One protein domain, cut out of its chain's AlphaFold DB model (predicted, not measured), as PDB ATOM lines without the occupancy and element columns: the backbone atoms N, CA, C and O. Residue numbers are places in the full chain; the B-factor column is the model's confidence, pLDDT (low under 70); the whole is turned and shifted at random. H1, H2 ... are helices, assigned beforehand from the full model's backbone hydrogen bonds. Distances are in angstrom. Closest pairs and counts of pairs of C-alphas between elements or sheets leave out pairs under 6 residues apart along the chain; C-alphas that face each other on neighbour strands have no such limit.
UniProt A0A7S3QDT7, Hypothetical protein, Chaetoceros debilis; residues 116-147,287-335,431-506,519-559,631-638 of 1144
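What this domain is: This is residues 116 to 147, 287 to 335, 431 to 506, 519 to 559 and 631 to 638 of the 1144 residues of the protein "Hypothetical protein" of Chaetoceros debilis (UniProt A0A7S3QDT7). The long helix H9 crosses one side of a helical hairpin, H6 and H7; H1 and H2 pack on its other side and form with H4 an up-and-down bundle, three helices side by side, each running against the one before. H8 makes a corner with the end of H7, H10 packs on H6 and H9, and residues 549 to 559 of H9 and 287 to 293 of H2 stick out as two arms. The printed part has 206 residues with ten named helices, H1 to H10 in chain order, and no named strand: all helix, packed part aligned, part crossed. It is compact, with a radius of gyration of the C-alphas of 19.1 A and spans of 60 by 57 by 34 A.

How they stand to each other: H9, residues 521 to 559, touches H7, residues 472 to 492, with its residues 525 to 533 alone, at a steep tilt of 59 degrees; the closest C-alphas, of Val 483 and Ala 529, are 5.0 A apart. H6, residues 450 to 465, forms a hairpin with H7 at a shallow tilt of 19 degrees, Gly 451 and Ile 485 having the closest C-alphas at 6.0 A. H10, residues 631 to 637, touches residues 463 to 465 of H6 alone, the closest C-alphas being those of Leu 464 and Ala 632, 5.5 A. H8, residues 494 to 506, and H7 only just touch, with 3 pairs of C-alphas within 8 A, only at the corner; the closest are those of Lys 491 and Cys 497, 6.5 A. The hub is H1, residues 121 to 143, touching six helices, among them H7, closest C-alphas Leu 131 and Leu 481 at 6.2 A. H2, residues 287 to 314, touches H1 with its residues 304 to 312 alone, opposite ways at 10 degrees, a shallow tilt; the C-alphas of Ala 132 and Leu 308 are closest, 6.8 A. H4, residues 326 to 335, touches H2, closest C-alphas Ser 305 and Leu 326 at 6.9 A. H3, residues 320 to 323, touches H2, and H5, residues 440 to 443, touches H1, with closest C-alphas Thr 309 and Ala 322, 5.3 A, and Arg 126 and Phe 442, 5.3 A. Every O i to N i+4 pair is within hydrogen-bond range in H1, H6, H8, H9 and H10, against 22 of 24 in H2, 16 of 17 in H7 and 2 of 6 in H4, where 5 of 7 O i to N i+3 pairs are; H3 and H5 are too short for an O i to N i+4 pair.

Where its parts are: H9 measures 57.3 A, from C-alpha 521 at (-15.875, 13.255, 39.377) to C-alpha 559 at (-33.394, -14.418, -7.585). H2 measures 40.2 A, H1 34.1 A and H7 30.0 A; H1 begins with C-alpha 121 at (-34.462, 23.072, 15.023).

The domain as a whole: The two C-alphas farthest apart, of Arg 505 and Ser 559, are 62.0 A apart. Cuts leave gaps of 24.7 A between C-alphas 147 and 287, 18.3 A between 335 and 431, 14.1 A between 506 and 519, and 18.7 A between 559 and 631. Of the links that are printed whole, none is long. The mean pLDDT of the printed part is 76.5, and 62 residues are under 70, among them 493 to 506 and 549 to 559.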
ATOM      1  N   ALA A 116     -41.495  10.083  16.874       42.44
ATOM      2  CA  ALA A 116     -40.330  10.400  17.681       42.44
ATOM      3  C   ALA A 116     -40.016  11.866  17.383       42.44
ATOM      4  O   ALA A 116     -39.553  12.193  16.295       42.44
ATOM      5  N   ASN A 117     -40.390  12.769  18.297       57.47
ATOM      6  CA  ASN A 117     -40.275  14.207  18.066       57.47
ATOM      7  C   ASN A 117     -38.829  14.540  17.687       57.47
ATOM      8  O   ASN A 117     -37.965  14.559  18.561       57.47
ATOM      9  N   PHE A 118     -38.581  14.801  16.396       65.25
ATOM     10  CA  PHE A 118     -37.269  15.215  15.914       65.25
ATOM     11  C   PHE A 118     -36.774  16.367  16.798       65.25
ATOM     12  O   PHE A 118     -37.499  17.365  16.916       65.25
ATOM     13  N   PRO A 119     -35.569  16.265  17.394       79.94
ATOM     14  CA  PRO A 119     -35.073  17.262  18.339       79.94
ATOM     15  C   PRO A 119     -35.106  18.645  17.690       79.94
ATOM     16  O   PRO A 119     -34.920  18.755  16.470       79.94
ATOM     17  N   SER A 120     -35.405  19.688  18.471       86.12
ATOM     18  CA  SER A 120     -35.863  20.966  17.914       86.12
ATOM     19  C   SER A 120     -34.873  21.558  16.902       86.12
ATOM     20  O   SER A 120     -33.665  21.316  16.955       86.12
ATOM     21  N   GLU A 121     -35.355  22.390  15.974       87.44
ATOM     22  CA  GLU A 121     -34.462  23.072  15.023       87.44
ATOM     23  C   GLU A 121     -33.399  23.933  15.746       87.44
ATOM     24  O   GLU A 121     -32.317  24.166  15.207       87.44
ATOM     25  N   GLY A 122     -33.676  24.363  16.985       87.31
ATOM     26  CA  GLY A 122     -32.706  25.004  17.871       87.31
ATOM     27  C   GLY A 122     -31.623  24.041  18.362       87.31
ATOM     28  O   GLY A 122     -30.440  24.354  18.251       87.31
ATOM     29  N   ASP A 123     -31.997  22.851  18.833       89.81
ATOM     30  CA  ASP A 123     -31.062  21.837  19.348       89.81
ATOM     31  C   ASP A 123     -30.160  21.271  18.262       89.81
ATOM     32  O   ASP A 123     -28.939  21.227  18.424       89.81
ATOM     33  N   ARG A 124     -30.724  20.972  17.088       91.75
ATOM     34  CA  ARG A 124     -29.935  20.535  15.929       91.75
ATOM     35  C   ARG A 124     -28.902  21.603  15.526       91.75
ATOM     36  O   ARG A 124     -27.770  21.263  15.186       91.75
ATOM     37  N   LYS A 125     -29.235  22.900  15.639       90.81
ATOM     38  CA  LYS A 125     -28.289  24.013  15.405       90.81
ATOM     39  C   LYS A 125     -27.249  24.154  16.520       90.81
ATOM     40  O   LYS A 125     -26.081  24.395  16.214       90.81
ATOM     41  N   ARG A 126     -27.632  23.974  17.792       90.88
ATOM     42  CA  ARG A 126     -26.703  23.950  18.941       90.88
ATOM     43  C   ARG A 126     -25.647  22.859  18.762       90.88
ATOM     44  O   ARG A 126     -24.463  23.144  18.913       90.88
ATOM     45  N   VAL A 127     -26.045  21.655  18.339       91.25
ATOM     46  CA  VAL A 127     -25.125  20.530  18.086       91.25
ATOM     47  C   VAL A 127     -24.143  20.818  16.939       91.25
ATOM     48  O   VAL A 127     -22.974  20.450  17.051       91.25
ATOM     49  N   ILE A 128     -24.543  21.549  15.888       91.75
ATOM     50  CA  ILE A 128     -23.602  22.040  14.856       91.75
ATOM     51  C   ILE A 128     -22.598  23.048  15.444       91.75
ATOM     52  O   ILE A 128     -21.412  22.978  15.122       91.75
ATOM     53  N   GLY A 129     -23.035  23.939  16.341       89.69
ATOM     54  CA  GLY A 129     -22.144  24.841  17.083       89.69
ATOM     55  C   GLY A 129     -21.134  24.084  17.954       89.69
ATOM     56  O   GLY A 129     -19.933  24.346  17.879       89.69
ATOM     57  N   CYS A 130     -21.594  23.076  18.703       89.44
ATOM     58  CA  CYS A 130     -20.725  22.167  19.454       89.44
ATOM     59  C   CYS A 130     -19.720  21.454  18.538       89.44
ATOM     60  O   CYS A 130     -18.533  21.422  18.857       89.44
ATOM     61  N   LEU A 131     -20.158  20.926  17.387       91.38
ATOM     62  CA  LEU A 131     -19.287  20.257  16.414       91.38
ATOM     63  C   LEU A 131     -18.200  21.200  15.877       91.38
ATOM     64  O   LEU A 131     -17.028  20.826  15.860       91.38
ATOM     65  N   ALA A 132     -18.559  22.426  15.485       89.44
ATOM     66  CA  ALA A 132     -17.605  23.426  15.008       89.44
ATOM     67  C   ALA A 132     -16.542  23.766  16.071       89.44
ATOM     68  O   ALA A 132     -15.347  23.804  15.764       89.44
ATOM     69  N   THR A 133     -16.955  23.936  17.331       85.50
ATOM     70  CA  THR A 133     -16.040  24.192  18.456       85.50
ATOM     71  C   THR A 133     -15.162  22.974  18.772       85.50
ATOM     72  O   THR A 133     -13.950  23.116  18.939       85.50
ATOM     73  N   VAL A 134     -15.721  21.757  18.776       86.44
ATOM     74  CA  VAL A 134     -14.970  20.503  18.983       86.44
ATOM     75  C   VAL A 134     -13.906  20.302  17.899       86.44
ATOM     76  O   VAL A 134     -12.772  19.946  18.235       86.44
ATOM     77  N   ILE A 135     -14.237  20.590  16.634       87.12
ATOM     78  CA  ILE A 135     -13.292  20.596  15.507       87.12
ATOM     79  C   ILE A 135     -12.183  21.635  15.743       87.12
ATOM     80  O   ILE A 135     -11.008  21.298  15.607       87.12
ATOM     81  N   SER A 136     -12.524  22.866  16.145       80.56
ATOM     82  CA  SER A 136     -11.540  23.915  16.469       80.56
ATOM     83  C   SER A 136     -10.519  23.432  17.510       80.56
ATOM     84  O   SER A 136      -9.311  23.514  17.293       80.56
ATOM     85  N   MET A 137     -10.992  22.804  18.592       75.56
ATOM     86  CA  MET A 137     -10.135  22.222  19.632       75.56
ATOM     87  C   MET A 137      -9.290  21.021  19.168       75.56
ATOM     88  O   MET A 137      -8.376  20.610  19.883       75.56
ATOM     89  N   MET A 138      -9.611  20.371  18.043       76.25
ATOM     90  CA  MET A 138      -8.768  19.294  17.502       76.25
ATOM     91  C   MET A 138      -7.524  19.867  16.808       76.25
ATOM     92  O   MET A 138      -6.439  19.333  17.021       76.25
ATOM     93  N   TYR A 139      -7.634  21.015  16.126       70.38
ATOM     94  CA  TYR A 139      -6.461  21.734  15.607       70.38
ATOM     95  C   TYR A 139      -5.520  22.210  16.712       70.38
ATOM     96  O   TYR A 139      -4.302  22.134  16.555       70.38
ATOM     97  N   GLU A 140      -6.049  22.695  17.838       57.78
ATOM     98  CA  GLU A 140      -5.201  23.140  18.951       57.78
ATOM     99  C   GLU A 140      -4.346  21.996  19.512       57.78
ATOM    100  O   GLU A 140      -3.146  22.180  19.720       57.78
ATOM    101  N   TYR A 141      -4.921  20.796  19.659       51.25
ATOM    102  CA  TYR A 141      -4.216  19.587  20.106       51.25
ATOM    103  C   TYR A 141      -3.095  19.130  19.153       51.25
ATOM    104  O   TYR A 141      -2.159  18.458  19.582       51.25
ATOM    105  N   GLU A 142      -3.163  19.500  17.874       56.47
ATOM    106  CA  GLU A 142      -2.136  19.195  16.867       56.47
ATOM    107  C   GLU A 142      -1.028  20.257  16.809       56.47
ATOM    108  O   GLU A 142       0.120  19.941  16.502       56.47
ATOM    109  N   ASN A 143      -1.358  21.517  17.111       51.94
ATOM    110  CA  ASN A 143      -0.438  22.652  17.012       51.94
ATOM    111  C   ASN A 143       0.358  22.940  18.301       51.94
ATOM    112  O   ASN A 143       1.264  23.774  18.270       51.94
ATOM    113  N   SER A 144       0.041  22.284  19.423       46.34
ATOM    114  CA  SER A 144       0.601  22.589  20.749       46.34
ATOM    115  C   SER A 144       1.725  21.643  21.208       46.34
ATOM    116  O   SER A 144       1.794  20.467  20.843       46.34
ATOM    117  N   ASP A 145       2.644  22.195  22.008       40.88
ATOM    118  CA  ASP A 145       3.835  21.514  22.527       40.88
ATOM    119  C   ASP A 145       3.511  20.645  23.759       40.88
ATOM    120  O   ASP A 145       3.499  21.110  24.905       40.88
ATOM    121  N   HIS A 146       3.265  19.353  23.521       45.25
ATOM    122  CA  HIS A 146       2.893  18.363  24.545       45.25
ATOM    123  C   HIS A 146       4.093  17.763  25.289       45.25
ATOM    124  O   HIS A 146       4.241  16.547  25.414       45.25
ATOM    125  N   SER A 147       4.940  18.617  25.866       33.41
ATOM    126  CA  SER A 147       5.934  18.202  26.865       33.41
ATOM    127  C   SER A 147       5.263  17.850  28.205       33.41
ATOM    128  O   SER A 147       5.390  18.551  29.208       33.41
ATOM    129  N   PRO A 287      12.854  21.921   3.978       58.09
ATOM    130  CA  PRO A 287      11.692  22.466   3.268       58.09
ATOM    131  C   PRO A 287      10.621  21.406   2.966       58.09
ATOM    132  O   PRO A 287       9.429  21.699   3.012       58.09
ATOM    133  N   GLU A 288      11.036  20.158   2.741       66.44
ATOM    134  CA  GLU A 288      10.146  19.010   2.534       66.44
ATOM    135  C   GLU A 288       9.249  18.749   3.754       66.44
ATOM    136  O   GLU A 288       8.046  18.559   3.597       66.44
ATOM    137  N   MET A 289       9.790  18.817   4.979       62.59
ATOM    138  CA  MET A 289       8.998  18.584   6.193       62.59
ATOM    139  C   MET A 289       7.926  19.665   6.375       62.59
ATOM    140  O   MET A 289       6.773  19.342   6.658       62.59
ATOM    141  N   LYS A 290       8.264  20.939   6.115       66.62
ATOM    142  CA  LYS A 290       7.282  22.038   6.122       66.62
ATOM    143  C   LYS A 290       6.138  21.783   5.132       66.62
ATOM    144  O   LYS A 290       4.973  21.916   5.506       66.62
ATOM    145  N   LEU A 291       6.453  21.346   3.910       73.81
ATOM    146  CA  LEU A 291       5.447  20.997   2.899       73.81
ATOM    147  C   LEU A 291       4.543  19.836   3.356       73.81
ATOM    148  O   LEU A 291       3.333  19.879   3.137       73.81
ATOM    149  N   MET A 292       5.097  18.815   4.018       69.88
ATOM    150  CA  MET A 292       4.315  17.671   4.507       69.88
ATOM    151  C   MET A 292       3.437  18.006   5.723       69.88
ATOM    152  O   MET A 292       2.342  17.448   5.846       69.88
ATOM    153  N   ILE A 293       3.851  18.955   6.570       72.62
ATOM    154  CA  ILE A 293       3.019  19.518   7.648       72.62
ATOM    155  C   ILE A 293       1.867  20.352   7.058       72.62
ATOM    156  O   ILE A 293       0.712  20.154   7.439       72.62
ATOM    157  N   GLN A 294       2.137  21.217   6.073       76.19
ATOM    158  CA  GLN A 294       1.095  21.986   5.374       76.19
ATOM    159  C   GLN A 294       0.089  21.077   4.649       76.19
ATOM    160  O   GLN A 294      -1.123  21.273   4.770       76.19
ATOM    161  N   ARG A 295       0.566  20.035   3.948       79.00
ATOM    162  CA  ARG A 295      -0.289  18.997   3.348       79.00
ATOM    163  C   ARG A 295      -1.170  18.324   4.405       79.00
ATOM    164  O   ARG A 295      -2.377  18.231   4.200       79.00
ATOM    165  N   TYR A 296      -0.610  17.934   5.554       82.38
ATOM    166  CA  TYR A 296      -1.358  17.327   6.662       82.38
ATOM    167  C   TYR A 296      -2.478  18.235   7.199       82.38
ATOM    168  O   TYR A 296      -3.639  17.811   7.205       82.38
ATOM    169  N   LYS A 297      -2.171  19.498   7.544       78.94
ATOM    170  CA  LYS A 297      -3.174  20.490   7.983       78.94
ATOM    171  C   LYS A 297      -4.300  20.636   6.950       78.94
ATOM    172  O   LYS A 297      -5.482  20.547   7.286       78.94
ATOM    173  N   LYS A 298      -3.940  20.760   5.666       83.00
ATOM    174  CA  LYS A 298      -4.889  20.902   4.552       83.00
ATOM    175  C   LYS A 298      -5.777  19.667   4.341       83.00
ATOM    176  O   LYS A 298      -6.951  19.828   4.004       83.00
ATOM    177  N   ARG A 299      -5.265  18.444   4.554       85.38
ATOM    178  CA  ARG A 299      -6.075  17.209   4.493       85.38
ATOM    179  C   ARG A 299      -7.120  17.174   5.605       85.38
ATOM    180  O   ARG A 299      -8.300  17.012   5.301       85.38
ATOM    181  N   ARG A 300      -6.725  17.399   6.865       85.12
ATOM    182  CA  ARG A 300      -7.671  17.427   7.998       85.12
ATOM    183  C   ARG A 300      -8.705  18.544   7.841       85.12
ATOM    184  O   ARG A 300      -9.888  18.280   8.027       85.12
ATOM    185  N   HIS A 301      -8.318  19.715   7.332       86.50
ATOM    186  CA  HIS A 301      -9.272  20.768   6.973       86.50
ATOM    187  C   HIS A 301     -10.269  20.356   5.887       86.50
ATOM    188  O   HIS A 301     -11.467  20.580   6.060       86.50
ATOM    189  N   LYS A 302      -9.839  19.700   4.801       88.62
ATOM    190  CA  LYS A 302     -10.768  19.175   3.782       88.62
ATOM    191  C   LYS A 302     -11.781  18.183   4.380       88.62
ATOM    192  O   LYS A 302     -12.948  18.212   4.000       88.62
ATOM    193  N   ILE A 303     -11.355  17.329   5.313       89.69
ATOM    194  CA  ILE A 303     -12.227  16.334   5.961       89.69
ATOM    195  C   ILE A 303     -13.178  16.987   6.972       89.69
ATOM    196  O   ILE A 303     -14.379  16.738   6.916       89.69
ATOM    197  N   TYR A 304     -12.688  17.864   7.851       90.38
ATOM    198  CA  TYR A 304     -13.521  18.496   8.876       90.38
ATOM    199  C   TYR A 304     -14.478  19.559   8.321       90.38
ATOM    200  O   TYR A 304     -15.603  19.660   8.803       90.38
ATOM    201  N   SER A 305     -14.107  20.290   7.262       90.62
ATOM    202  CA  SER A 305     -15.047  21.177   6.553       90.62
ATOM    203  C   SER A 305     -16.134  20.393   5.800       90.62
ATOM    204  O   SER A 305     -17.301  20.791   5.847       90.62
ATOM    205  N   LYS A 306     -15.794  19.244   5.182       91.38
ATOM    206  CA  LYS A 306     -16.766  18.289   4.605       91.38
ATOM    207  C   LYS A 306     -17.720  17.779   5.690       91.38
ATOM    208  O   LYS A 306     -18.926  17.927   5.531       91.38
ATOM    209  N   LEU A 307     -17.191  17.269   6.807       92.12
ATOM    210  CA  LEU A 307     -17.983  16.766   7.937       92.12
ATOM    211  C   LEU A 307     -18.939  17.830   8.490       92.12
ATOM    212  O   LEU A 307     -20.129  17.562   8.596       92.12
ATOM    213  N   LEU A 308     -18.447  19.034   8.800       92.69
ATOM    214  CA  LEU A 308     -19.272  20.109   9.360       92.69
ATOM    215  C   LEU A 308     -20.372  20.562   8.388       92.69
ATOM    216  O   LEU A 308     -21.508  20.768   8.803       92.69
ATOM    217  N   THR A 309     -20.063  20.670   7.091       91.94
ATOM    218  CA  THR A 309     -21.054  21.063   6.073       91.94
ATOM    219  C   THR A 309     -22.108  19.974   5.855       91.94
ATOM    220  O   THR A 309     -23.289  20.290   5.724       91.94
ATOM    221  N   SER A 310     -21.708  18.698   5.849       91.38
ATOM    222  CA  SER A 310     -22.631  17.562   5.744       91.38
ATOM    223  C   SER A 310     -23.412  17.295   7.033       91.38
ATOM    224  O   SER A 310     -24.522  16.789   6.955       91.38
ATOM    225  N   ALA A 311     -22.915  17.695   8.208       92.00
ATOM    226  CA  ALA A 311     -23.660  17.593   9.465       92.00
ATOM    227  C   ALA A 311     -24.970  18.402   9.450       92.00
ATOM    228  O   ALA A 311     -25.918  18.021  10.128       92.00
ATOM    229  N   ALA A 312     -25.061  19.465   8.639       91.38
ATOM    230  CA  ALA A 312     -26.330  20.146   8.379       91.38
ATOM    231  C   ALA A 312     -27.328  19.245   7.625       91.38
ATOM    232  O   ALA A 312     -28.467  19.117   8.066       91.38
ATOM    233  N   ASP A 313     -26.892  18.554   6.562       89.75
ATOM    234  CA  ASP A 313     -27.733  17.580   5.843       89.75
ATOM    235  C   ASP A 313     -28.162  16.429   6.766       89.75
ATOM    236  O   ASP A 313     -29.343  16.091   6.838       89.75
ATOM    237  N   PHE A 314     -27.209  15.854   7.509       89.25
ATOM    238  CA  PHE A 314     -27.434  14.717   8.407       89.25
ATOM    239  C   PHE A 314     -28.400  15.035   9.560       89.25
ATOM    240  O   PHE A 314     -29.040  14.121  10.073       89.25
ATOM    241  N   LEU A 315     -28.517  16.310   9.947       89.56
ATOM    242  CA  LEU A 315     -29.428  16.808  10.983       89.56
ATOM    243  C   LEU A 315     -30.659  17.536  10.408       89.56
ATOM    244  O   LEU A 315     -31.343  18.234  11.153       89.56
ATOM    245  N   TYR A 316     -30.959  17.414   9.111       88.81
ATOM    246  CA  TYR A 316     -32.086  18.098   8.454       88.81
ATOM    247  C   TYR A 316     -32.133  19.609   8.755       88.81
ATOM    248  O   TYR A 316     -33.114  20.136   9.293       88.81
ATOM    249  N   LEU A 317     -31.038  20.299   8.437       89.25
ATOM    250  CA  LEU A 317     -30.868  21.745   8.552       89.25
ATOM    251  C   LEU A 317     -30.290  22.330   7.260       89.25
ATOM    252  O   LEU A 317     -29.514  21.690   6.555       89.25
ATOM    253  N   ASP A 318     -30.621  23.590   6.972       89.06
ATOM    254  CA  ASP A 318     -30.021  24.292   5.838       89.06
ATOM    255  C   ASP A 318     -28.506  24.494   6.032       89.06
ATOM    256  O   ASP A 318     -28.035  24.825   7.129       89.06
ATOM    257  N   LYS A 319     -27.736  24.348   4.948       89.75
ATOM    258  CA  LYS A 319     -26.266  24.400   4.967       89.75
ATOM    259  C   LYS A 319     -25.700  25.729   5.449       89.75
ATOM    260  O   LYS A 319     -24.588  25.737   5.971       89.75
ATOM    261  N   SER A 320     -26.439  26.834   5.329       88.81
ATOM    262  CA  SER A 320     -26.023  28.145   5.848       88.81
ATOM    263  C   SER A 320     -25.653  28.106   7.337       88.81
ATOM    264  O   SER A 320     -24.684  28.756   7.729       88.81
ATOM    265  N   ASN A 321     -26.339  27.279   8.136       87.75
ATOM    266  CA  ASN A 321     -26.069  27.110   9.568       87.75
ATOM    267  C   ASN A 321     -24.657  26.555   9.838       87.75
ATOM    268  O   ASN A 321     -24.012  26.976  10.792       87.75
ATOM    269  N   ALA A 322     -24.154  25.651   8.989       89.44
ATOM    270  CA  ALA A 322     -22.793  25.115   9.083       89.44
ATOM    271  C   ALA A 322     -21.761  25.997   8.357       89.44
ATOM    272  O   ALA A 322     -20.661  26.223   8.864       89.44
ATOM    273  N   ILE A 323     -22.122  26.544   7.190       89.31
ATOM    274  CA  ILE A 323     -21.261  27.417   6.374       89.31
ATOM    275  C   ILE A 323     -20.831  28.669   7.155       89.31
ATOM    276  O   ILE A 323     -19.699  29.125   6.989       89.31
ATOM    277  N   ALA A 324     -21.677  29.176   8.058       87.56
ATOM    278  CA  ALA A 324     -21.355  30.284   8.962       87.56
ATOM    279  C   ALA A 324     -20.089  30.057   9.819       87.56
ATOM    280  O   ALA A 324     -19.430  31.026  10.191       87.56
ATOM    281  N   PHE A 325     -19.720  28.801  10.095       87.38
ATOM    282  CA  PHE A 325     -18.533  28.437  10.879       87.38
ATOM    283  C   PHE A 325     -17.284  28.146  10.025       87.38
ATOM    284  O   PHE A 325     -16.187  28.030  10.570       87.38
ATOM    285  N   LEU A 326     -17.388  28.072   8.692       86.25
ATOM    286  CA  LEU A 326     -16.218  27.843   7.831       86.25
ATOM    287  C   LEU A 326     -15.137  28.944   7.932       86.25
ATOM    288  O   LEU A 326     -13.962  28.583   7.929       86.25
ATOM    289  N   PRO A 327     -15.452  30.248   8.101       85.75
ATOM    290  CA  PRO A 327     -14.428  31.274   8.328       85.75
ATOM    291  C   PRO A 327     -13.566  31.025   9.577       85.75
ATOM    292  O   PRO A 327     -12.366  31.291   9.540       85.75
ATOM    293  N   LEU A 328     -14.145  30.462  10.648       81.56
ATOM    294  CA  LEU A 328     -13.403  30.058  11.849       81.56
ATOM    295  C   LEU A 328     -12.404  28.940  11.514       81.56
ATOM    296  O   LEU A 328     -11.226  29.050  11.842       81.56
ATOM    297  N   LEU A 329     -12.849  27.902  10.798       79.62
ATOM    298  CA  LEU A 329     -11.987  26.781  10.397       79.62
ATOM    299  C   LEU A 329     -10.918  27.161   9.362       79.62
ATOM    300  O   LEU A 329      -9.880  26.502   9.300       79.62
ATOM    301  N   ASN A 330     -11.163  28.193   8.551       83.12
ATOM    302  CA  ASN A 330     -10.173  28.743   7.625       83.12
ATOM    303  C   ASN A 330      -9.062  29.473   8.392       83.12
ATOM    304  O   ASN A 330      -7.891  29.205   8.149       83.12
ATOM    305  N   SER A 331      -9.416  30.309   9.377       76.06
ATOM    306  CA  SER A 331      -8.441  31.072  10.174       76.06
ATOM    307  C   SER A 331      -7.405  30.188  10.886       76.06
ATOM    308  O   SER A 331      -6.284  30.631  11.119       76.06
ATOM    309  N   LEU A 332      -7.754  28.934  11.202       67.94
ATOM    310  CA  LEU A 332      -6.861  27.948  11.831       67.94
ATOM    311  C   LEU A 332      -5.805  27.353  10.876       67.94
ATOM    312  O   LEU A 332      -4.907  26.639  11.328       67.94
ATOM    313  N   LEU A 333      -5.896  27.621   9.567       69.75
ATOM    314  CA  LEU A 333      -4.832  27.314   8.604       69.75
ATOM    315  C   LEU A 333      -3.783  28.433   8.512       69.75
ATOM    316  O   LEU A 333      -2.623  28.135   8.231       69.75
ATOM    317  N   ASP A 334      -4.180  29.685   8.758       62.03
ATOM    318  CA  ASP A 334      -3.417  30.873   8.349       62.03
ATOM    319  C   ASP A 334      -2.479  31.439   9.446       62.03
ATOM    320  O   ASP A 334      -1.594  32.242   9.143       62.03
ATOM    321  N   GLU A 335      -2.612  31.026  10.720       56.41
ATOM    322  CA  GLU A 335      -1.812  31.593  11.832       56.41
ATOM    323  C   GLU A 335      -0.281  31.403  11.677       56.41
ATOM    324  O   GLU A 335       0.494  32.237  12.157       56.41
ATOM    325  N   GLN A 431      -7.248  24.161  26.427       38.03
ATOM    326  CA  GLN A 431      -8.510  24.143  27.169       38.03
ATOM    327  C   GLN A 431      -8.988  22.716  27.474       38.03
ATOM    328  O   GLN A 431      -9.042  21.855  26.590       38.03
ATOM    329  N   THR A 432      -9.314  22.459  28.747       42.78
ATOM    330  CA  THR A 432      -9.922  21.191  29.177       42.78
ATOM    331  C   THR A 432     -11.383  21.144  28.711       42.78
ATOM    332  O   THR A 432     -11.936  22.145  28.258       42.78
ATOM    333  N   TRP A 433     -12.054  19.995  28.825       49.72
ATOM    334  CA  TRP A 433     -13.511  19.948  28.615       49.72
ATOM    335  C   TRP A 433     -14.302  20.377  29.865       49.72
ATOM    336  O   TRP A 433     -15.516  20.527  29.774       49.72
ATOM    337  N   ASP A 434     -13.626  20.569  31.003       43.78
ATOM    338  CA  ASP A 434     -14.208  21.051  32.263       43.78
ATOM    339  C   ASP A 434     -14.260  22.589  32.322       43.78
ATOM    340  O   ASP A 434     -15.246  23.150  32.788       43.78
ATOM    341  N   ASP A 435     -13.232  23.266  31.800       45.41
ATOM    342  CA  ASP A 435     -13.015  24.722  31.893       45.41
ATOM    343  C   ASP A 435     -13.438  25.465  30.606       45.41
ATOM    344  O   ASP A 435     -12.884  26.504  30.234       45.41
ATOM    345  N   ASN A 436     -14.367  24.882  29.846       53.28
ATOM    346  CA  ASN A 436     -14.645  25.284  28.471       53.28
ATOM    347  C   ASN A 436     -15.881  26.191  28.352       53.28
ATOM    348  O   ASN A 436     -16.899  25.816  27.765       53.28
ATOM    349  N   ASP A 437     -15.742  27.427  28.848       56.00
ATOM    350  CA  ASP A 437     -16.720  28.534  28.769       56.00
ATOM    351  C   ASP A 437     -17.364  28.723  27.376       56.00
ATOM    352  O   ASP A 437     -18.452  29.283  27.253       56.00
ATOM    353  N   ILE A 438     -16.696  28.270  26.309       67.62
ATOM    354  CA  ILE A 438     -17.145  28.377  24.912       67.62
ATOM    355  C   ILE A 438     -18.211  27.320  24.562       67.62
ATOM    356  O   ILE A 438     -19.103  27.592  23.760       67.62
ATOM    357  N   LEU A 439     -18.133  26.114  25.139       72.62
ATOM    358  CA  LEU A 439     -19.072  25.013  24.867       72.62
ATOM    359  C   LEU A 439     -20.311  25.069  25.764       72.62
ATOM    360  O   LEU A 439     -21.409  24.754  25.302       72.62
ATOM    361  N   ILE A 440     -20.135  25.498  27.017       70.19
ATOM    362  CA  ILE A 440     -21.179  25.530  28.052       70.19
ATOM    363  C   ILE A 440     -22.499  26.165  27.548       70.19
ATOM    364  O   ILE A 440     -23.521  25.487  27.639       70.19
ATOM    365  N   PRO A 441     -22.531  27.350  26.895       71.69
ATOM    366  CA  PRO A 441     -23.788  27.978  26.460       71.69
ATOM    367  C   PRO A 441     -24.579  27.195  25.400       71.69
ATOM    368  O   PRO A 441     -25.809  27.291  25.339       71.69
ATOM    369  N   PHE A 442     -23.899  26.429  24.541       76.88
ATOM    370  CA  PHE A 442     -24.568  25.573  23.555       76.88
ATOM    371  C   PHE A 442     -25.140  24.319  24.211       76.88
ATOM    372  O   PHE A 442     -26.230  23.889  23.847       76.88
ATOM    373  N   VAL A 443     -24.398  23.757  25.166       80.25
ATOM    374  CA  VAL A 443     -24.699  22.486  25.824       80.25
ATOM    375  C   VAL A 443     -25.786  22.652  26.891       80.25
ATOM    376  O   VAL A 443     -26.787  21.948  26.825       80.25
ATOM    377  N   GLU A 444     -25.662  23.633  27.794       79.69
ATOM    378  CA  GLU A 444     -26.662  23.941  28.838       79.69
ATOM    379  C   GLU A 444     -28.035  24.320  28.278       79.69
ATOM    380  O   GLU A 444     -29.043  24.192  28.970       79.69
ATOM    381  N   SER A 445     -28.087  24.812  27.036       82.31
ATOM    382  CA  SER A 445     -29.343  25.211  26.405       82.31
ATOM    383  C   SER A 445     -30.037  24.094  25.617       82.31
ATOM    384  O   SER A 445     -31.127  24.346  25.109       82.31
ATOM    385  N   LEU A 446     -29.454  22.890  25.530       84.94
ATOM    386  CA  LEU A 446     -30.100  21.717  24.928       84.94
ATOM    387  C   LEU A 446     -31.278  21.215  25.775       84.94
ATOM    388  O   LEU A 446     -31.178  21.118  27.001       84.94
ATOM    389  N   GLU A 447     -32.365  20.827  25.109       84.12
ATOM    390  CA  GLU A 447     -33.464  20.095  25.753       84.12
ATOM    391  C   GLU A 447     -33.004  18.683  26.202       84.12
ATOM    392  O   GLU A 447     -32.212  18.047  25.493       84.12
ATOM    393  N   PRO A 448     -33.462  18.157  27.359       81.06
ATOM    394  CA  PRO A 448     -33.024  16.850  27.862       81.06
ATOM    395  C   PRO A 448     -33.279  15.710  26.862       81.06
ATOM    396  O   PRO A 448     -34.398  15.538  26.379       81.06
ATOM    397  N   GLY A 449     -32.244  14.928  26.542       81.44
ATOM    398  CA  GLY A 449     -32.304  13.821  25.575       81.44
ATOM    399  C   GLY A 449     -32.247  14.239  24.097       81.44
ATOM    400  O   GLY A 449     -31.993  13.396  23.230       81.44
ATOM    401  N   ALA A 450     -32.407  15.530  23.779       86.00
ATOM    402  CA  ALA A 450     -32.257  16.028  22.410       86.00
ATOM    403  C   ALA A 450     -30.806  15.896  21.909       86.00
ATOM    404  O   ALA A 450     -30.577  15.754  20.704       86.00
ATOM    405  N   GLY A 451     -29.825  15.898  22.819       88.12
ATOM    406  CA  GLY A 451     -28.416  15.666  22.517       88.12
ATOM    407  C   GLY A 451     -28.162  14.240  22.027       88.12
ATOM    408  O   GLY A 451     -27.611  14.064  20.937       88.12
ATOM    409  N   PHE A 452     -28.631  13.236  22.772       89.94
ATOM    410  CA  PHE A 452     -28.578  11.822  22.384       89.94
ATOM    411  C   PHE A 452     -29.263  11.565  21.033       89.94
ATOM    412  O   PHE A 452     -28.695  10.896  20.165       89.94
ATOM    413  N   GLN A 453     -30.452  12.137  20.814       90.25
ATOM    414  CA  GLN A 453     -31.179  12.022  19.544       90.25
ATOM    415  C   GLN A 453     -30.396  12.638  18.374       90.25
ATOM    416  O   GLN A 453     -30.229  11.992  17.339       90.25
ATOM    417  N   CYS A 454     -29.860  13.855  18.535       92.00
ATOM    418  CA  CYS A 454     -29.027  14.498  17.513       92.00
ATOM    419  C   CYS A 454     -27.759  13.690  17.210       92.00
ATOM    420  O   CYS A 454     -27.381  13.556  16.049       92.00
ATOM    421  N   LEU A 455     -27.100  13.149  18.237       93.31
ATOM    422  CA  LEU A 455     -25.880  12.352  18.107       93.31
ATOM    423  C   LEU A 455     -26.142  11.030  17.370       93.31
ATOM    424  O   LEU A 455     -25.394  10.678  16.455       93.31
ATOM    425  N   SER A 456     -27.235  10.350  17.723       92.25
ATOM    426  CA  SER A 456     -27.708   9.123  17.072       92.25
ATOM    427  C   SER A 456     -28.036   9.368  15.601       92.25
ATOM    428  O   SER A 456     -27.538   8.656  14.731       92.25
ATOM    429  N   LEU A 457     -28.806  10.422  15.310       90.69
ATOM    430  CA  LEU A 457     -29.173  10.813  13.951       90.69
ATOM    431  C   LEU A 457     -27.943  11.202  13.113       90.69
ATOM    432  O   LEU A 457     -27.812  10.741  11.981       90.69
ATOM    433  N   LEU A 458     -27.020  11.995  13.670       92.25
ATOM    434  CA  LEU A 458     -25.780  12.413  13.011       92.25
ATOM    435  C   LEU A 458     -24.911  11.212  12.619       92.25
ATOM    436  O   LEU A 458     -24.452  11.131  11.479       92.25
ATOM    437  N   LEU A 459     -24.693  10.281  13.553       91.94
ATOM    438  CA  LEU A 459     -23.891   9.080  13.327       91.94
ATOM    439  C   LEU A 459     -24.567   8.141  12.317       91.94
ATOM    440  O   LEU A 459     -23.921   7.693  11.372       91.94
ATOM    441  N   LEU A 460     -25.869   7.892  12.471       89.12
ATOM    442  CA  LEU A 460     -26.635   7.008  11.595       89.12
ATOM    443  C   LEU A 460     -26.695   7.533  10.151       89.12
ATOM    444  O   LEU A 460     -26.400   6.782   9.220       89.12
ATOM    445  N   ASN A 461     -27.001   8.822   9.952       88.56
ATOM    446  CA  ASN A 461     -26.993   9.432   8.620       88.56
ATOM    447  C   ASN A 461     -25.584   9.493   8.019       88.56
ATOM    448  O   ASN A 461     -25.440   9.223   6.828       88.56
ATOM    449  N   TYR A 462     -24.543   9.780   8.811       89.62
ATOM    450  CA  TYR A 462     -23.167   9.725   8.314       89.62
ATOM    451  C   TYR A 462     -22.818   8.323   7.792       89.62
ATOM    452  O   TYR A 462     -22.388   8.193   6.647       89.62
ATOM    453  N   LEU A 463     -23.044   7.274   8.591       86.94
ATOM    454  CA  LEU A 463     -22.711   5.898   8.213       86.94
ATOM    455  C   LEU A 463     -23.481   5.470   6.956       86.94
ATOM    456  O   LEU A 463     -22.859   5.024   5.993       86.94
ATOM    457  N   LEU A 464     -24.802   5.688   6.918       82.44
ATOM    458  CA  LEU A 464     -25.672   5.327   5.788       82.44
ATOM    459  C   LEU A 464     -25.367   6.079   4.482       82.44
ATOM    460  O   LEU A 464     -25.671   5.560   3.408       82.44
ATOM    461  N   GLN A 465     -24.805   7.288   4.559       80.62
ATOM    462  CA  GLN A 465     -24.486   8.126   3.394       80.62
ATOM    463  C   GLN A 465     -22.988   8.090   3.019       80.62
ATOM    464  O   GLN A 465     -22.591   8.673   2.008       80.62
ATOM    465  N   SER A 466     -22.141   7.407   3.798       73.50
ATOM    466  CA  SER A 466     -20.696   7.310   3.553       73.50
ATOM    467  C   SER A 466     -20.328   6.250   2.498       73.50
ATOM    468  O   SER A 466     -20.279   5.051   2.761       73.50
ATOM    469  N   GLU A 467     -19.972   6.691   1.287       70.00
ATOM    470  CA  GLU A 467     -19.346   5.810   0.279       70.00
ATOM    471  C   GLU A 467     -17.916   5.396   0.681       70.00
ATOM    472  O   GLU A 467     -17.464   4.296   0.379       70.00
ATOM    473  N   GLU A 468     -17.204   6.275   1.393       69.81
ATOM    474  CA  GLU A 468     -15.803   6.091   1.807       69.81
ATOM    475  C   GLU A 468     -15.656   5.166   3.041       69.81
ATOM    476  O   GLU A 468     -14.547   4.714   3.341       69.81
ATOM    477  N   GLY A 469     -16.760   4.836   3.726       80.25
ATOM    478  CA  GLY A 469     -16.781   4.109   5.001       80.25
ATOM    479  C   GLY A 469     -16.445   4.990   6.213       80.25
ATOM    480  O   GLY A 469     -16.450   6.217   6.115       80.25
ATOM    481  N   TYR A 470     -16.155   4.377   7.368       88.31
ATOM    482  CA  TYR A 470     -15.981   5.107   8.629       88.31
ATOM    483  C   TYR A 470     -14.520   5.544   8.840       88.31
ATOM    484  O   TYR A 470     -13.633   4.755   9.174       88.31
ATOM    485  N   ASP A 471     -14.265   6.833   8.617       91.31
ATOM    486  CA  ASP A 471     -12.946   7.461   8.753       91.31
ATOM    487  C   ASP A 471     -12.563   7.664  10.231       91.31
ATOM    488  O   ASP A 471     -13.308   8.286  10.992       91.31
ATOM    489  N   ALA A 472     -11.369   7.217  10.636       92.25
ATOM    490  CA  ALA A 472     -10.860   7.373  12.002       92.25
ATOM    491  C   ALA A 472     -10.822   8.834  12.500       92.25
ATOM    492  O   ALA A 472     -11.042   9.103  13.681       92.25
ATOM    493  N   ARG A 473     -10.604   9.803  11.601       91.25
ATOM    494  CA  ARG A 473     -10.613  11.249  11.894       91.25
ATOM    495  C   ARG A 473     -12.017  11.752  12.196       91.25
ATOM    496  O   ARG A 473     -12.166  12.673  13.001       91.25
ATOM    497  N   ILE A 474     -13.024  11.140  11.574       92.69
ATOM    498  CA  ILE A 474     -14.439  11.436  11.787       92.69
ATOM    499  C   ILE A 474     -14.940  10.724  13.048       92.69
ATOM    500  O   ILE A 474     -15.576  11.389  13.865       92.69
ATOM    501  N   ARG A 475     -14.571   9.454  13.293       92.31
ATOM    502  CA  ARG A 475     -14.862   8.776  14.572       92.31
ATOM    503  C   ARG A 475     -14.304   9.551  15.760       92.31
ATOM    504  O   ARG A 475     -15.080   9.921  16.633       92.31
ATOM    505  N   ALA A 476     -13.019   9.911  15.752       90.12
ATOM    506  CA  ALA A 476     -12.408  10.695  16.830       90.12
ATOM    507  C   ALA A 476     -13.140  12.032  17.098       90.12
ATOM    508  O   ALA A 476     -13.259  12.463  18.245       90.12
ATOM    509  N   CYS A 477     -13.669  12.677  16.051       91.19
ATOM    510  CA  CYS A 477     -14.428  13.924  16.165       91.19
ATOM    511  C   CYS A 477     -15.846  13.710  16.720       91.19
ATOM    512  O   CYS A 477     -16.247  14.409  17.650       91.19
ATOM    513  N   ILE A 478     -16.597  12.741  16.182       92.88
ATOM    514  CA  ILE A 478     -17.960  12.421  16.640       92.88
ATOM    515  C   ILE A 478     -17.923  11.860  18.068       92.88
ATOM    516  O   ILE A 478     -18.738  12.261  18.890       92.88
ATOM    517  N   LYS A 479     -16.926  11.034  18.410       91.44
ATOM    518  CA  LYS A 479     -16.689  10.529  19.769       91.44
ATOM    519  C   LYS A 479     -16.420  11.660  20.760       91.44
ATOM    520  O   LYS A 479     -17.028  11.696  21.826       91.44
ATOM    521  N   LYS A 480     -15.562  12.628  20.409       88.88
ATOM    522  CA  LYS A 480     -15.281  13.800  21.257       88.88
ATOM    523  C   LYS A 480     -16.514  14.702  21.431       88.88
ATOM    524  O   LYS A 480     -16.757  15.169  22.539       88.88
ATOM    525  N   LEU A 481     -17.312  14.900  20.377       91.38
ATOM    526  CA  LEU A 481     -18.603  15.598  20.454       91.38
ATOM    527  C   LEU A 481     -19.598  14.849  21.357       91.38
ATOM    528  O   LEU A 481     -20.201  15.454  22.241       91.38
ATOM    529  N   GLY A 482     -19.735  13.538  21.155       90.62
ATOM    530  CA  GLY A 482     -20.625  12.673  21.919       90.62
ATOM    531  C   GLY A 482     -20.288  12.677  23.403       90.62
ATOM    532  O   GLY A 482     -21.172  12.902  24.218       90.62
ATOM    533  N   VAL A 483     -19.010  12.545  23.766       88.44
ATOM    534  CA  VAL A 483     -18.572  12.622  25.168       88.44
ATOM    535  C   VAL A 483     -18.943  13.966  25.811       88.44
ATOM    536  O   VAL A 483     -19.455  13.966  26.925       88.44
ATOM    537  N   VAL A 484     -18.772  15.098  25.118       86.31
ATOM    538  CA  VAL A 484     -19.173  16.423  25.641       86.31
ATOM    539  C   VAL A 484     -20.686  16.517  25.880       86.31
ATOM    540  O   VAL A 484     -21.103  16.983  26.940       86.31
ATOM    541  N   ILE A 485     -21.507  16.059  24.929       88.69
ATOM    542  CA  ILE A 485     -22.977  16.092  25.038       88.69
ATOM    543  C   ILE A 485     -23.466  15.142  26.142       88.69
ATOM    544  O   ILE A 485     -24.221  15.547  27.025       88.69
ATOM    545  N   LEU A 486     -22.984  13.899  26.147       87.69
ATOM    546  CA  LEU A 486     -23.417  12.861  27.082       87.69
ATOM    547  C   LEU A 486     -22.970  13.163  28.524       87.69
ATOM    548  O   LEU A 486     -23.712  12.855  29.451       87.69
ATOM    549  N   ILE A 487     -21.824  13.827  28.748       84.88
ATOM    550  CA  ILE A 487     -21.448  14.337  30.086       84.88
ATOM    551  C   ILE A 487     -22.523  15.286  30.636       84.88
ATOM    552  O   ILE A 487     -22.766  15.286  31.843       84.88
ATOM    553  N   HIS A 488     -23.150  16.109  29.792       83.31
ATOM    554  CA  HIS A 488     -24.198  17.033  30.220       83.31
ATOM    555  C   HIS A 488     -25.530  16.325  30.477       83.31
ATOM    556  O   HIS A 488     -26.138  16.561  31.517       83.31
ATOM    557  N   GLU A 489     -25.943  15.400  29.611       83.62
ATOM    558  CA  GLU A 489     -27.162  14.611  29.837       83.62
ATOM    559  C   GLU A 489     -27.049  13.759  31.121       83.62
ATOM    560  O   GLU A 489     -27.969  13.768  31.934       83.62
ATOM    561  N   ILE A 490     -25.879  13.160  31.398       80.44
ATOM    562  CA  ILE A 490     -25.588  12.435  32.657       80.44
ATOM    563  C   ILE A 490     -25.517  13.384  33.882       80.44
ATOM    564  O   ILE A 490     -25.713  12.975  35.030       80.44
ATOM    565  N   LYS A 491     -25.234  14.681  33.675       79.00
ATOM    566  CA  LYS A 491     -25.330  15.716  34.726       79.00
ATOM    567  C   LYS A 491     -26.780  16.160  34.977       79.00
ATOM    568  O   LYS A 491     -27.070  16.557  36.101       79.00
ATOM    569  N   GLN A 492     -27.665  16.088  33.977       76.88
ATOM    570  CA  GLN A 492     -29.101  16.374  34.120       76.88
ATOM    571  C   GLN A 492     -29.887  15.192  34.724       76.88
ATOM    572  O   GLN A 492     -30.868  15.413  35.433       76.88
ATOM    573  N   SER A 493     -29.465  13.943  34.498       68.31
ATOM    574  CA  SER A 493     -30.099  12.746  35.069       68.31
ATOM    575  C   SER A 493     -29.777  12.576  36.568       68.31
ATOM    576  O   SER A 493     -28.839  11.883  36.975       68.31
ATOM    577  N   GLU A 494     -30.600  13.180  37.435       53.41
ATOM    578  CA  GLU A 494     -30.419  13.172  38.902       53.41
ATOM    579  C   GLU A 494     -30.163  11.764  39.486       53.41
ATOM    580  O   GLU A 494     -29.298  11.589  40.348       53.41
ATOM    581  N   CYS A 495     -30.854  10.742  38.967       50.84
ATOM    582  CA  CYS A 495     -30.727   9.346  39.399       50.84
ATOM    583  C   CYS A 495     -29.334   8.739  39.123       50.84
ATOM    584  O   CYS A 495     -28.778   8.037  39.976       50.84
ATOM    585  N   GLU A 496     -28.730   9.034  37.964       53.53
ATOM    586  CA  GLU A 496     -27.360   8.598  37.656       53.53
ATOM    587  C   GLU A 496     -26.353   9.379  38.505       53.53
ATOM    588  O   GLU A 496     -25.414   8.801  39.056       53.53
ATOM    589  N   CYS A 497     -26.594  10.678  38.705       48.94
ATOM    590  CA  CYS A 497     -25.794  11.506  39.600       48.94
ATOM    591  C   CYS A 497     -25.792  11.005  41.054       48.94
ATOM    592  O   CYS A 497     -24.737  11.070  41.698       48.94
ATOM    593  N   GLU A 498     -26.902  10.463  41.566       55.19
ATOM    594  CA  GLU A 498     -26.917   9.771  42.859       55.19
ATOM    595  C   GLU A 498     -26.106   8.472  42.850       55.19
ATOM    596  O   GLU A 498     -25.359   8.233  43.795       55.19
ATOM    597  N   GLU A 499     -26.225   7.612  41.834       56.50
ATOM    598  CA  GLU A 499     -25.445   6.366  41.795       56.50
ATOM    599  C   GLU A 499     -23.941   6.651  41.650       56.50
ATOM    600  O   GLU A 499     -23.132   5.975  42.284       56.50
ATOM    601  N   ILE A 500     -23.552   7.716  40.942       54.44
ATOM    602  CA  ILE A 500     -22.177   8.238  40.927       54.44
ATOM    603  C   ILE A 500     -21.746   8.688  42.334       54.44
ATOM    604  O   ILE A 500     -20.649   8.344  42.772       54.44
ATOM    605  N   GLN A 501     -22.592   9.413  43.079       54.34
ATOM    606  CA  GLN A 501     -22.289   9.780  44.471       54.34
ATOM    607  C   GLN A 501     -22.226   8.560  45.403       54.34
ATOM    608  O   GLN A 501     -21.375   8.515  46.292       54.34
ATOM    609  N   ARG A 502     -23.088   7.555  45.210       59.12
ATOM    610  CA  ARG A 502     -23.076   6.303  45.977       59.12
ATOM    611  C   ARG A 502     -21.817   5.488  45.683       59.12
ATOM    612  O   ARG A 502     -21.223   4.991  46.631       59.12
ATOM    613  N   ARG A 503     -21.356   5.414  44.429       52.97
ATOM    614  CA  ARG A 503     -20.068   4.796  44.046       52.97
ATOM    615  C   ARG A 503     -18.883   5.515  44.687       52.97
ATOM    616  O   ARG A 503     -18.158   4.890  45.450       52.97
ATOM    617  N   LEU A 504     -18.795   6.839  44.526       51.34
ATOM    618  CA  LEU A 504     -17.769   7.672  45.174       51.34
ATOM    619  C   LEU A 504     -17.719   7.508  46.706       51.34
ATOM    620  O   LEU A 504     -16.650   7.648  47.291       51.34
ATOM    621  N   ARG A 505     -18.849   7.201  47.363       52.38
ATOM    622  CA  ARG A 505     -18.890   6.862  48.798       52.38
ATOM    623  C   ARG A 505     -18.512   5.404  49.085       52.38
ATOM    624  O   ARG A 505     -17.788   5.175  50.048       52.38
ATOM    625  N   ARG A 506     -18.952   4.425  48.278       49.66
ATOM    626  CA  ARG A 506     -18.562   3.004  48.430       49.66
ATOM    627  C   ARG A 506     -17.040   2.852  48.361       49.66
ATOM    628  O   ARG A 506     -16.460   2.301  49.293       49.66
ATOM    629  N   MET A 519      -9.062   9.546  40.721       55.81
ATOM    630  CA  MET A 519      -9.968   9.855  39.619       55.81
ATOM    631  C   MET A 519     -10.972  10.930  40.041       55.81
ATOM    632  O   MET A 519     -11.648  10.792  41.060       55.81
ATOM    633  N   THR A 520     -11.084  12.016  39.277       65.69
ATOM    634  CA  THR A 520     -12.027  13.097  39.598       65.69
ATOM    635  C   THR A 520     -13.466  12.710  39.234       65.69
ATOM    636  O   THR A 520     -13.706  11.817  38.419       65.69
ATOM    637  N   ARG A 521     -14.462  13.428  39.777       68.56
ATOM    638  CA  ARG A 521     -15.875  13.255  39.377       68.56
ATOM    639  C   ARG A 521     -16.064  13.416  37.862       68.56
ATOM    640  O   ARG A 521     -16.879  12.706  37.279       68.56
ATOM    641  N   ASN A 522     -15.302  14.306  37.232       70.88
ATOM    642  CA  ASN A 522     -15.412  14.585  35.804       70.88
ATOM    643  C   ASN A 522     -14.692  13.530  34.949       70.88
ATOM    644  O   ASN A 522     -15.200  13.180  33.889       70.88
ATOM    645  N   ASP A 523     -13.610  12.917  35.446       71.06
ATOM    646  CA  ASP A 523     -13.021  11.717  34.830       71.06
ATOM    647  C   ASP A 523     -14.017  10.542  34.795       71.06
ATOM    648  O   ASP A 523     -14.120   9.834  33.792       71.06
ATOM    649  N   ILE A 524     -14.772  10.337  35.883       72.81
ATOM    650  CA  ILE A 524     -15.800   9.286  35.969       72.81
ATOM    651  C   ILE A 524     -16.936   9.569  34.977       72.81
ATOM    652  O   ILE A 524     -17.333   8.673  34.232       72.81
ATOM    653  N   LEU A 525     -17.412  10.819  34.910       75.94
ATOM    654  CA  LEU A 525     -18.418  11.250  33.932       75.94
ATOM    655  C   LEU A 525     -17.928  11.074  32.487       75.94
ATOM    656  O   LEU A 525     -18.662  10.538  31.662       75.94
ATOM    657  N   ALA A 526     -16.682  11.446  32.184       78.50
ATOM    658  CA  ALA A 526     -16.087  11.268  30.861       78.50
ATOM    659  C   ALA A 526     -15.966   9.787  30.466       78.50
ATOM    660  O   ALA A 526     -16.254   9.435  29.319       78.50
ATOM    661  N   LYS A 527     -15.616   8.899  31.408       76.56
ATOM    662  CA  LYS A 527     -15.626   7.443  31.189       76.56
ATOM    663  C   LYS A 527     -17.035   6.909  30.923       76.56
ATOM    664  O   LYS A 527     -17.219   6.166  29.962       76.56
ATOM    665  N   MET A 528     -18.028   7.307  31.720       77.75
ATOM    666  CA  MET A 528     -19.425   6.891  31.529       77.75
ATOM    667  C   MET A 528     -19.981   7.366  30.179       77.75
ATOM    668  O   MET A 528     -20.507   6.558  29.420       77.75
ATOM    669  N   ALA A 529     -19.767   8.635  29.829       84.31
ATOM    670  CA  ALA A 529     -20.137   9.203  28.535       84.31
ATOM    671  C   ALA A 529     -19.437   8.503  27.353       84.31
ATOM    672  O   ALA A 529     -20.070   8.237  26.333       84.31
ATOM    673  N   THR A 530     -18.155   8.142  27.500       85.69
ATOM    674  CA  THR A 530     -17.405   7.382  26.482       85.69
ATOM    675  C   THR A 530     -18.031   6.006  26.241       85.69
ATOM    676  O   THR A 530     -18.258   5.639  25.091       85.69
ATOM    677  N   ARG A 531     -18.379   5.270  27.306       80.38
ATOM    678  CA  ARG A 531     -19.016   3.947  27.185       80.38
ATOM    679  C   ARG A 531     -20.454   4.031  26.666       80.38
ATOM    680  O   ARG A 531     -20.851   3.183  25.878       80.38
ATOM    681  N   LYS A 532     -21.207   5.082  27.018       85.06
ATOM    682  CA  LYS A 532     -22.548   5.341  26.464       85.06
ATOM    683  C   LYS A 532     -22.496   5.633  24.957       85.06
ATOM    684  O   LYS A 532     -23.325   5.120  24.211       85.06
ATOM    685  N   PHE A 533     -21.479   6.367  24.491       89.88
ATOM    686  CA  PHE A 533     -21.221   6.554  23.059       89.88
ATOM    687  C   PHE A 533     -20.850   5.242  22.347       89.88
ATOM    688  O   PHE A 533     -21.391   4.947  21.287       89.88
ATOM    689  N   GLU A 534     -19.973   4.424  22.930       85.44
ATOM    690  CA  GLU A 534     -19.579   3.138  22.331       85.44
ATOM    691  C   GLU A 534     -20.742   2.123  22.318       85.44
ATOM    692  O   GLU A 534     -20.894   1.384  21.347       85.44
ATOM    693  N   SER A 535     -21.634   2.144  23.319       83.31
ATOM    694  CA  SER A 535     -22.891   1.379  23.277       83.31
ATOM    695  C   SER A 535     -23.820   1.849  22.152       83.31
ATOM    696  O   SER A 535     -24.484   1.014  21.541       83.31
ATOM    697  N   LEU A 536     -23.865   3.151  21.847       87.50
ATOM    698  CA  LEU A 536     -24.623   3.685  20.709       87.50
ATOM    699  C   LEU A 536     -24.022   3.234  19.365       87.50
ATOM    700  O   LEU A 536     -24.764   2.828  18.469       87.50
ATOM    701  N   GLU A 537     -22.691   3.234  19.232       87.12
ATOM    702  CA  GLU A 537     -22.006   2.678  18.057       87.12
ATOM    703  C   GLU A 537     -22.329   1.189  17.850       87.12
ATOM    704  O   GLU A 537     -22.654   0.787  16.731       87.12
ATOM    705  N   HIS A 538     -22.303   0.384  18.917       84.00
ATOM    706  CA  HIS A 538     -22.645  -1.043  18.891       84.00
ATOM    707  C   HIS A 538     -24.126  -1.297  18.535       84.00
ATOM    708  O   HIS A 538     -24.440  -2.141  17.688       84.00
ATOM    709  N   THR A 539     -25.061  -0.542  19.124       84.12
ATOM    710  CA  THR A 539     -26.495  -0.635  18.795       84.12
ATOM    711  C   THR A 539     -26.755  -0.291  17.325       84.12
ATOM    712  O   THR A 539     -27.472  -1.017  16.634       84.12
ATOM    713  N   ILE A 540     -26.135   0.771  16.801       86.56
ATOM    714  CA  ILE A 540     -26.255   1.127  15.380       86.56
ATOM    715  C   ILE A 540     -25.611   0.048  14.493       86.56
ATOM    716  O   ILE A 540     -26.210  -0.349  13.492       86.56
ATOM    717  N   ALA A 541     -24.442  -0.486  14.860       82.50
ATOM    718  CA  ALA A 541     -23.763  -1.541  14.105       82.50
ATOM    719  C   ALA A 541     -24.604  -2.820  13.970       82.50
ATOM    720  O   ALA A 541     -24.802  -3.325  12.861       82.50
ATOM    721  N   SER A 542     -25.124  -3.326  15.088       79.50
ATOM    722  CA  SER A 542     -25.936  -4.546  15.129       79.50
ATOM    723  C   SER A 542     -27.259  -4.375  14.373       79.50
ATOM    724  O   SER A 542     -27.615  -5.235  13.561       79.50
ATOM    725  N   LYS A 543     -27.949  -3.235  14.530       83.88
ATOM    726  CA  LYS A 543     -29.177  -2.922  13.775       83.88
ATOM    727  C   LYS A 543     -28.909  -2.797  12.266       83.88
ATOM    728  O   LYS A 543     -29.631  -3.414  11.478       83.88
ATOM    729  N   LEU A 544     -27.834  -2.120  11.841       80.19
ATOM    730  CA  LEU A 544     -27.437  -2.028  10.423       80.19
ATOM    731  C   LEU A 544     -27.091  -3.397   9.807       80.19
ATOM    732  O   LEU A 544     -27.546  -3.700   8.697       80.19
ATOM    733  N   LEU A 545     -26.346  -4.258  10.515       75.62
ATOM    734  CA  LEU A 545     -26.068  -5.615  10.031       75.62
ATOM    735  C   LEU A 545     -27.351  -6.443   9.899       75.62
ATOM    736  O   LEU A 545     -27.565  -7.041   8.840       75.62
ATOM    737  N   ARG A 546     -28.236  -6.424  10.906       76.38
ATOM    738  CA  ARG A 546     -29.532  -7.132  10.884       76.38
ATOM    739  C   ARG A 546     -30.408  -6.695   9.699       76.38
ATOM    740  O   ARG A 546     -30.924  -7.554   8.981       76.38
ATOM    741  N   ILE A 547     -30.503  -5.388   9.426       76.19
ATOM    742  CA  ILE A 547     -31.184  -4.841   8.235       76.19
ATOM    743  C   ILE A 547     -30.564  -5.408   6.945       76.19
ATOM    744  O   ILE A 547     -31.283  -5.913   6.077       76.19
ATOM    745  N   SER A 548     -29.233  -5.370   6.816       73.38
ATOM    746  CA  SER A 548     -28.549  -5.828   5.599       73.38
ATOM    747  C   SER A 548     -28.705  -7.337   5.352       73.38
ATOM    748  O   SER A 548     -28.898  -7.756   4.209       73.38
ATOM    749  N   ALA A 549     -28.708  -8.154   6.411       68.75
ATOM    750  CA  ALA A 549     -28.922  -9.595   6.327       68.75
ATOM    751  C   ALA A 549     -30.338  -9.925   5.824       68.75
ATOM    752  O   ALA A 549     -30.500 -10.741   4.910       68.75
ATOM    753  N   ALA A 550     -31.361  -9.238   6.346       68.12
ATOM    754  CA  ALA A 550     -32.741  -9.401   5.889       68.12
ATOM    755  C   ALA A 550     -32.911  -8.993   4.412       68.12
ATOM    756  O   ALA A 550     -33.571  -9.692   3.635       68.12
ATOM    757  N   GLN A 551     -32.264  -7.903   3.984       69.06
ATOM    758  CA  GLN A 551     -32.251  -7.482   2.578       69.06
ATOM    759  C   GLN A 551     -31.589  -8.537   1.670       69.06
ATOM    760  O   GLN A 551     -32.158  -8.898   0.637       69.06
ATOM    761  N   GLN A 552     -30.434  -9.090   2.058       66.44
ATOM    762  CA  GLN A 552     -29.745 -10.135   1.284       66.44
ATOM    763  C   GLN A 552     -30.612 -11.393   1.102       66.44
ATOM    764  O   GLN A 552     -30.695 -11.922  -0.010       66.44
ATOM    765  N   GLN A 553     -31.325 -11.831   2.145       65.00
ATOM    766  CA  GLN A 553     -32.264 -12.956   2.060       65.00
ATOM    767  C   GLN A 553     -33.420 -12.681   1.079       65.00
ATOM    768  O   GLN A 553     -33.769 -13.546   0.271       65.00
ATOM    769  N   GLN A 554     -33.982 -11.466   1.078       62.34
ATOM    770  CA  GLN A 554     -35.015 -11.076   0.108       62.34
ATOM    771  C   GLN A 554     -34.496 -11.032  -1.336       62.34
ATOM    772  O   GLN A 554     -35.234 -11.374  -2.261       62.34
ATOM    773  N   HIS A 555     -33.246 -10.620  -1.557       59.22
ATOM    774  CA  HIS A 555     -32.640 -10.663  -2.889       59.22
ATOM    775  C   HIS A 555     -32.381 -12.105  -3.346       59.22
ATOM    776  O   HIS A 555     -32.736 -12.449  -4.472       59.22
ATOM    777  N   ALA A 556     -31.861 -12.972  -2.472       55.56
ATOM    778  CA  ALA A 556     -31.619 -14.379  -2.788       55.56
ATOM    779  C   ALA A 556     -32.911 -15.133  -3.161       55.56
ATOM    780  O   ALA A 556     -32.940 -15.840  -4.171       55.56
ATOM    781  N   THR A 557     -34.001 -14.943  -2.408       55.91
ATOM    782  CA  THR A 557     -35.296 -15.584  -2.704       55.91
ATOM    783  C   THR A 557     -35.926 -15.071  -4.003       55.91
ATOM    784  O   THR A 557     -36.325 -15.880  -4.843       55.91
ATOM    785  N   LYS A 558     -35.928 -13.751  -4.243       60.88
ATOM    786  CA  LYS A 558     -36.394 -13.153  -5.513       60.88
ATOM    787  C   LYS A 558     -35.562 -13.608  -6.721       60.88
ATOM    788  O   LYS A 558     -36.109 -13.760  -7.811       60.88
ATOM    789  N   SER A 559     -34.261 -13.850  -6.545       54.28
ATOM    790  CA  SER A 559     -33.394 -14.418  -7.585       54.28
ATOM    791  C   SER A 559     -33.674 -15.900  -7.841       54.28
ATOM    792  O   SER A 559     -33.720 -16.304  -9.001       54.28
ATOM    793  N   ALA A 631     -24.852  -0.740  -0.124       52.25
ATOM    794  CA  ALA A 631     -23.486  -0.284  -0.379       52.25
ATOM    795  C   ALA A 631     -22.781   0.255   0.880       52.25
ATOM    796  O   ALA A 631     -21.641  -0.115   1.134       52.25
ATOM    797  N   ALA A 632     -23.450   1.079   1.694       59.66
ATOM    798  CA  ALA A 632     -22.839   1.690   2.878       59.66
ATOM    799  C   ALA A 632     -22.537   0.652   3.974       59.66
ATOM    800  O   ALA A 632     -21.468   0.649   4.581       59.66
ATOM    801  N   VAL A 633     -23.446  -0.306   4.191       69.00
ATOM    802  CA  VAL A 633     -23.204  -1.381   5.168       69.00
ATOM    803  C   VAL A 633     -22.060  -2.299   4.702       69.00
ATOM    804  O   VAL A 633     -21.251  -2.728   5.525       69.00
ATOM    805  N   THR A 634     -21.920  -2.562   3.396       66.94
ATOM    806  CA  THR A 634     -20.808  -3.383   2.878       66.94
ATOM    807  C   THR A 634     -19.477  -2.642   2.754       66.94
ATOM    808  O   THR A 634     -18.444  -3.309   2.784       66.94
ATOM    809  N   THR A 635     -19.433  -1.305   2.694       77.56
ATOM    810  CA  THR A 635     -18.166  -0.561   2.841       77.56
ATOM    811  C   THR A 635     -17.700  -0.531   4.296       77.56
ATOM    812  O   THR A 635     -16.514  -0.736   4.542       77.56
ATOM    813  N   ILE A 636     -18.601  -0.369   5.273       77.38
ATOM    814  CA  ILE A 636     -18.251  -0.346   6.709       77.38
ATOM    815  C   ILE A 636     -17.830  -1.733   7.225       77.38
ATOM    816  O   ILE A 636     -16.787  -1.859   7.871       77.38
ATOM    817  N   PHE A 637     -18.601  -2.785   6.928       74.94
ATOM    818  CA  PHE A 637     -18.382  -4.140   7.467       74.94
ATOM    819  C   PHE A 637     -17.765  -5.135   6.471       74.94
ATOM    820  O   PHE A 637     -17.579  -6.310   6.795       74.94
ATOM    821  N   GLY A 638     -17.447  -4.692   5.254       69.50
ATOM    822  CA  GLY A 638     -16.867  -5.542   4.218       69.50
ATOM    823  C   GLY A 638     -17.852  -6.556   3.631       69.50
ATOM    824  O   GLY A 638     -19.050  -6.587   3.939       69.50
TER     825      GLY A 638